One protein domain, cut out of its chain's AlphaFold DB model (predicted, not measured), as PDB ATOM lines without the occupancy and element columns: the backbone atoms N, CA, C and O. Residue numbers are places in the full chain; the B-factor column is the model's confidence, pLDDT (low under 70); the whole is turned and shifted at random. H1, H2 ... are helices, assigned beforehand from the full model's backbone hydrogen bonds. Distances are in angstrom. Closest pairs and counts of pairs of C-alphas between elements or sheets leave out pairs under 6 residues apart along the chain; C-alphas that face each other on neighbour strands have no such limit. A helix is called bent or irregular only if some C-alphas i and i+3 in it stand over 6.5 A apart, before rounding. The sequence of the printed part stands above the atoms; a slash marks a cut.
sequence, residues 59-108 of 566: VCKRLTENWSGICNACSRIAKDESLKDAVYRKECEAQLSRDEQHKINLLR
ATOM      1  N   VAL A  59      23.656  20.270 112.251       80.75
ATOM      2  CA  VAL A  59      24.832  20.142 111.369       80.75
ATOM      3  C   VAL A  59      26.168  20.089 112.130       80.75
ATOM      4  O   VAL A  59      27.238  20.224 111.529       80.75
ATOM      5  N   CYS A  60      26.145  19.940 113.458       83.38
ATOM      6  CA  CYS A  60      27.353  19.860 114.275       83.38
ATOM      7  C   CYS A  60      28.125  18.561 113.994       83.38
ATOM      8  O   CYS A  60      27.630  17.462 114.230       83.38
ATOM      9  N   LYS A  61      29.388  18.692 113.573       78.50
ATOM     10  CA  LYS A  61      30.288  17.556 113.303       78.50
ATOM     11  C   LYS A  61      30.915  16.934 114.559       78.50
ATOM     12  O   LYS A  61      31.733  16.032 114.430       78.50
ATOM     13  N   ARG A  62      30.565  17.419 115.758       75.56
ATOM     14  CA  ARG A  62      31.051  16.972 117.087       75.56
ATOM     15  C   ARG A  62      32.556  17.115 117.352       75.56
ATOM     16  O   ARG A  62      32.974  16.991 118.492       75.56
ATOM     17  N   LEU A  63      33.344  17.440 116.334       75.69
ATOM     18  CA  LEU A  63      34.764  17.753 116.421       75.69
ATOM     19  C   LEU A  63      34.977  19.220 116.042       75.69
ATOM     20  O   LEU A  63      34.321  19.736 115.129       75.69
ATOM     21  N   THR A  64      35.864  19.903 116.761       80.69
ATOM     22  CA  THR A  64      36.204  21.302 116.503       80.69
ATOM     23  C   THR A  64      37.654  21.574 116.872       80.69
ATOM     24  O   THR A  64      38.126  21.123 117.908       80.69
ATOM     25  N   GLU A  65      38.335  22.343 116.029       80.94
ATOM     26  CA  GLU A  65      39.686  22.861 116.287       80.94
ATOM     27  C   GLU A  65      39.638  24.265 116.914       80.94
ATOM     28  O   GLU A  65      40.660  24.839 117.278       80.94
ATOM     29  N   ASN A  66      38.433  24.833 117.063       82.31
ATOM     30  CA  ASN A  66      38.238  26.115 117.728       82.31
ATOM     31  C   ASN A  66      38.670  26.033 119.197       82.31
ATOM     32  O   ASN A  66      38.174  25.187 119.941       82.31
ATOM     33  N   TRP A  67      39.472  27.004 119.638       78.88
ATOM     34  CA  TRP A  67      39.925  27.129 121.031       78.88
ATOM     35  C   TRP A  67      38.767  27.184 122.043       78.88
ATOM     36  O   TRP A  67      38.893  26.721 123.170       78.88
ATOM     37  N   SER A  68      37.605  27.709 121.644       79.69
ATOM     38  CA  SER A  68      36.407  27.781 122.492       79.69
ATOM     39  C   SER A  68      35.758  26.426 122.795       79.69
ATOM     40  O   SER A  68      34.818  26.382 123.583       79.69
ATOM     41  N   GLY A  69      36.164  25.342 122.122       79.94
ATOM     42  CA  GLY A  69      35.506  24.034 122.224       79.94
ATOM     43  C   GLY A  69      34.113  23.975 121.577       79.94
ATOM     44  O   GLY A  69      33.464  22.932 121.601       79.94
ATOM     45  N   ILE A  70      33.647  25.064 120.949       82.69
ATOM     46  CA  ILE A  70      32.338  25.155 120.288       82.69
ATOM     47  C   ILE A  70      32.547  25.303 118.779       82.69
ATOM     48  O   ILE A  70      33.190  26.247 118.315       82.69
ATOM     49  N   CYS A  71      31.967  24.393 117.992       87.69
ATOM     50  CA  CYS A  71      32.073  24.459 116.535       87.69
ATOM     51  C   CYS A  71      31.327  25.679 115.964       87.69
ATOM     52  O   CYS A  71      30.362  26.185 116.546       87.69
ATOM     53  N   ASN A  72      31.726  26.119 114.768       83.94
ATOM     54  CA  ASN A  72      31.148  27.302 114.119       83.94
ATOM     55  C   ASN A  72      29.622  27.218 113.940       83.94
ATOM     56  O   ASN A  72      28.935  28.231 114.050       83.94
ATOM     57  N   ALA A  73      29.074  26.021 113.700       83.81
ATOM     58  CA  ALA A  73      27.631  25.825 113.584       83.81
ATOM     59  C   ALA A  73      26.901  26.037 114.922       83.81
ATOM     60  O   ALA A  73      25.920  26.774 114.971       83.81
ATOM     61  N   CYS A  74      27.408  25.459 116.015       86.38
ATOM     62  CA  CYS A  74      26.846  25.660 117.352       86.38
ATOM     63  C   CYS A  74      27.007  27.111 117.831       86.38
ATOM     64  O   CYS A  74      26.095  27.657 118.442       86.38
ATOM     65  N   SER A  75      28.121  27.771 117.493       84.62
ATOM     66  CA  SER A  75      28.352  29.180 117.842       84.62
ATOM     67  C   SER A  75      27.353  30.129 117.167       84.62
ATOM     68  O   SER A  75      26.909  31.099 117.780       84.62
ATOM     69  N   ARG A  76      26.946  29.836 115.923       84.44
ATOM     70  CA  ARG A  76      25.890  30.594 115.228       84.44
ATOM     71  C   ARG A  76      24.534  30.416 115.902       84.44
ATOM     72  O   ARG A  76      23.817  31.393 116.073       84.44
ATOM     73  N   ILE A  77      24.212  29.194 116.314       85.88
ATOM     74  CA  ILE A  77      22.943  28.884 116.977       85.88
ATOM     75  C   ILE A  77      22.855  29.486 118.376       85.88
ATOM     76  O   ILE A  77      21.790  29.949 118.759       85.88
ATOM     77  N   ALA A  78      23.962  29.570 119.115       81.00
ATOM     78  CA  ALA A  78      23.986  30.249 120.413       81.00
ATOM     79  C   ALA A  78      23.567  31.735 120.327       81.00
ATOM     80  O   ALA A  78      23.183  32.339 121.326       81.00
ATOM     81  N   LYS A  79      23.630  32.334 119.130       83.69
ATOM     82  CA  LYS A  79      23.183  33.704 118.851       83.69
ATOM     83  C   LYS A  79      21.770  33.774 118.255       83.69
ATOM     84  O   LYS A  79      21.311  34.878 117.990       83.69
ATOM     85  N   ASP A  80      21.098  32.645 118.029       84.06
ATOM     86  CA  ASP A  80      19.742  32.595 117.469       84.06
ATOM     87  C   ASP A  80      18.718  33.021 118.536       84.06
ATOM     88  O   ASP A  80      18.594  32.389 119.585       84.06
ATOM     89  N   GLU A  81      17.984  34.103 118.266       84.62
ATOM     90  CA  GLU A  81      16.983  34.659 119.188       84.62
ATOM     91  C   GLU A  81      15.862  33.660 119.509       84.62
ATOM     92  O   GLU A  81      15.411  33.578 120.648       84.62
ATOM     93  N   SER A  82      15.478  32.802 118.558       82.06
ATOM     94  CA  SER A  82      14.432  31.802 118.799       82.06
ATOM     95  C   SER A  82      14.874  30.696 119.759       82.06
ATOM     96  O   SER A  82      14.050  30.170 120.513       82.06
ATOM     97  N   LEU A  83      16.172  30.364 119.775       83.69
ATOM     98  CA  LEU A  83      16.730  29.457 120.774       83.69
ATOM     99  C   LEU A  83      16.766  30.128 122.149       83.69
ATOM    100  O   LEU A  83      16.359  29.502 123.125       83.69
ATOM    101  N   LYS A  84      17.211  31.388 122.234       83.44
ATOM    102  CA  LYS A  84      17.247  32.132 123.503       83.44
ATOM    103  C   LYS A  84      15.859  32.236 124.132       83.44
ATOM    104  O   LYS A  84      15.704  31.908 125.303       83.44
ATOM    105  N   ASP A  85      14.844  32.565 123.337       82.94
ATOM    106  CA  ASP A  85      13.451  32.618 123.791       82.94
ATOM    107  C   ASP A  85      12.921  31.246 124.230       82.94
ATOM    108  O   ASP A  85      12.110  31.132 125.153       82.94
ATOM    109  N   ALA A  86      13.340  30.165 123.565       82.06
ATOM    110  CA  ALA A  86      12.968  28.810 123.960       82.06
ATOM    111  C   ALA A  86      13.618  28.399 125.288       82.06
ATOM    112  O   ALA A  86      12.932  27.828 126.136       82.06
ATOM    113  N   VAL A  87      14.903  28.710 125.473       83.50
ATOM    114  CA  VAL A  87      15.645  28.439 126.712       83.50
ATOM    115  C   VAL A  87      15.065  29.250 127.863       83.50
ATOM    116  O   VAL A  87      14.684  28.661 128.867       83.50
ATOM    117  N   TYR A  88      14.873  30.558 127.678       84.69
ATOM    118  CA  TYR A  88      14.298  31.439 128.693       84.69
ATOM    119  C   TYR A  88      12.922  30.951 129.171       84.69
ATOM    120  O   TYR A  88      12.684  30.813 130.369       84.69
ATOM    121  N   ARG A  89      12.022  30.578 128.246       84.31
ATOM    122  CA  ARG A  89      10.719  29.997 128.621       84.31
ATOM    123  C   ARG A  89      10.860  28.721 129.447       84.31
ATOM    124  O   ARG A  89      10.091  28.515 130.382       84.31
ATOM    125  N   LYS A  90      11.822  27.860 129.108       83.56
ATOM    126  CA  LYS A  90      12.071  26.612 129.841       83.56
ATOM    127  C   LYS A  90      12.700  26.845 131.209       83.56
ATOM    128  O   LYS A  90      12.340  26.133 132.140       83.56
ATOM    129  N   GLU A  91      13.558  27.846 131.354       84.06
ATOM    130  CA  GLU A  91      14.103  28.265 132.647       84.06
ATOM    131  C   GLU A  91      13.007  28.813 133.563       84.06
ATOM    132  O   GLU A  91      12.913  28.392 134.715       84.06
ATOM    133  N   CYS A  92      12.122  29.672 133.045       84.31
ATOM    134  CA  CYS A  92      10.963  30.151 133.799       84.31
ATOM    135  C   CYS A  92      10.038  29.000 134.224       84.31
ATOM    136  O   CYS A  92       9.561  28.976 135.353       84.31
ATOM    137  N   GLU A  93       9.799  28.021 133.347       85.56
ATOM    138  CA  GLU A  93       8.978  26.849 133.673       85.56
ATOM    139  C   GLU A  93       9.622  25.929 134.706       85.56
ATOM    140  O   GLU A  93       8.921  25.397 135.563       85.56
ATOM    141  N   ALA A  94      10.943  25.750 134.652       84.00
ATOM    142  CA  ALA A  94      11.672  24.916 135.602       84.00
ATOM    143  C   ALA A  94      11.615  25.462 137.040       84.00
ATOM    144  O   ALA A  94      11.768  24.693 137.987       84.00
ATOM    145  N   GLN A  95      11.370  26.768 137.204       87.62
ATOM    146  CA  GLN A  95      11.203  27.424 138.506       87.62
ATOM    147  C   GLN A  95       9.800  27.241 139.114       87.62
ATOM    148  O   GLN A  95       9.605  27.554 140.288       87.62
ATOM    149  N   LEU A  96       8.822  26.741 138.349       88.88
ATOM    150  CA  LEU A  96       7.456  26.508 138.835       88.88
ATOM    151  C   LEU A  96       7.362  25.240 139.692       88.88
ATOM    152  O   LEU A  96       8.219  24.356 139.625       88.88
ATOM    153  N   SER A  97       6.279  25.104 140.461       88.00
ATOM    154  CA  SER A  97       6.010  23.870 141.210       88.00
ATOM    155  C   SER A  97       5.768  22.674 140.275       88.00
ATOM    156  O   SER A  97       5.344  22.840 139.127       88.00
ATOM    157  N   ARG A  98       5.998  21.442 140.758       77.56
ATOM    158  CA  ARG A  98       5.786  20.221 139.948       77.56
ATOM    159  C   ARG A  98       4.365  20.131 139.377       77.56
ATOM    160  O   ARG A  98       4.205  19.719 138.230       77.56
ATOM    161  N   ASP A  99       3.359  20.563 140.133       79.06
ATOM    162  CA  ASP A  99       1.955  20.520 139.705       79.06
ATOM    163  C   ASP A  99       1.659  21.527 138.586       79.06
ATOM    164  O   ASP A  99       0.904  21.239 137.653       79.06
ATOM    165  N   GLU A 100       2.272  22.708 138.636       79.00
ATOM    166  CA  GLU A 100       2.144  23.729 137.593       79.00
ATOM    167  C   GLU A 100       2.889  23.327 136.320       79.00
ATOM    168  O   GLU A 100       2.338  23.446 135.223       79.00
ATOM    169  N   GLN A 101       4.093  22.761 136.459       80.44
ATOM    170  CA  GLN A 101       4.827  22.173 135.337       80.44
ATOM    171  C   GLN A 101       4.009  21.064 134.663       80.44
ATOM    172  O   GLN A 101       3.901  21.027 133.434       80.44
ATOM    173  N   HIS A 102       3.369  20.194 135.453       75.38
ATOM    174  CA  HIS A 102       2.510  19.130 134.937       75.38
ATOM    175  C   HIS A 102       1.301  19.686 134.168       75.38
ATOM    176  O   HIS A 102       1.032  19.244 133.052       75.38
ATOM    177  N   LYS A 103       0.622  20.719 134.689       78.81
ATOM    178  CA  LYS A 103      -0.481  21.393 133.975       78.81
ATOM    179  C   LYS A 103      -0.032  22.003 132.648       78.81
ATOM    180  O   LYS A 103      -0.736  21.867 131.647       78.81
ATOM    181  N   ILE A 104       1.135  22.647 132.612       78.88
ATOM    182  CA  ILE A 104       1.699  23.219 131.379       78.88
ATOM    183  C   ILE A 104       1.998  22.115 130.357       78.88
ATOM    184  O   ILE A 104       1.694  22.278 129.173       78.88
ATOM    185  N   ASN A 105       2.544  20.980 130.800       76.62
ATOM    186  CA  ASN A 105       2.811  19.834 129.932       76.62
ATOM    187  C   ASN A 105       1.518  19.215 129.387       76.62
ATOM    188  O   ASN A 105       1.416  19.024 128.181       76.62
ATOM    189  N   LEU A 106       0.487  19.030 130.218       75.56
ATOM    190  CA  LEU A 106      -0.827  18.559 129.762       75.56
ATOM    191  C   LEU A 106      -1.466  19.501 128.730       75.56
ATOM    192  O   LEU A 106      -2.081  19.050 127.765       75.56
ATOM    193  N   LEU A 107      -1.327  20.819 128.903       76.12
ATOM    194  CA  LEU A 107      -1.835  21.795 127.933       76.12
ATOM    195  C   LEU A 107      -1.053  21.741 126.616       76.12
ATOM    196  O   LEU A 107      -1.653  21.825 125.544       76.12
ATOM    197  N   ARG A 108       0.266  21.537 126.660       73.69
ATOM    198  CA  ARG A 108       1.069  21.297 125.450       73.69
ATOM    199  C   ARG A 108       0.669  20.012 124.752       73.69
ATOM    200  O   ARG A 108       0.432  20.042 123.549       73.69
TER     201      ARG A 108
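This is residues 59 to 108 of the 566 residues of an uncharacterized protein of Heterobasidion irregulare (strain TC 32-1) (UniProt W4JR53). This is a drawn-out chain of three helices placed end after end, with no core: the long helix H2 makes the middle, short H1 with the loop of residues 59 to 71 lies at one end, and H3 folds back at a corner at the other end. Residues 79 to 92, of which 81 to 92 belong to H2, stand free and bridge the two ends, while the last residues of H2, 93 and 94, lie at the corner with H3. The printed part has 50 residues with three named helices in the order H1, H2, H3 and no named strand; its class is all helix. It is extended, with a radius of gyration of the C-alphas of 15.7 A, and its C-alphas span 44 by 18 by 17 A, a rod.

H2, the longest helix, holds residues 81 to 94 and measures 19.8 A from first to last C-alpha, from Glu 81 at (16.983, 34.659, 119.188) to Ala 94 at (11.672, 24.916, 135.602). Before it comes H1, residues 72 to 77, 8.8 A long, with C-alpha 72 at (31.148, 27.302, 114.119). After it comes H3, residues 98 to 108, 15.3 A long, with C-alpha 108 at (1.069, 21.297, 125.450). Residues 59 to 71, before H1, hold no named element.

H2 touches no helix. H2 and H3 are close but not clearly touching, with 2 pairs of C-alphas within 8 A; their closest C-alphas, those of Glu 93 and Gln 101, are 6.5 A apart. Their lines stand at a steep tilt of 43 degrees, and they run opposite ways. H1 and H2 are close but not clearly touching as well, with 1 pair of C-alphas within 8 A: the closest, those of Ile 77 and Leu 83, are 7.3 A apart. Their lines stand at a steep tilt of 62 degrees, and they run the same way. H1 and H3 are apart. In H1, H2 and H3 every pair of O i and N i+4 is within hydrogen-bond range.

The two C-alphas farthest apart are those of Glu 65 and Asp 99, at 44.5 A, while the first and last printed C-alphas, those of Val 59 and Arg 108, are 27.6 A apart. The printed part has no cut. The links H1 to H2 and H2 to H3 are tight, with 3 residues each. The C-alphas of residues 59 to 71 lie 15 to 23 A from the mean of the C-alphas. The mean pLDDT of the printed part is 81.9 and that of H3 is 77; no printed residue is under 70.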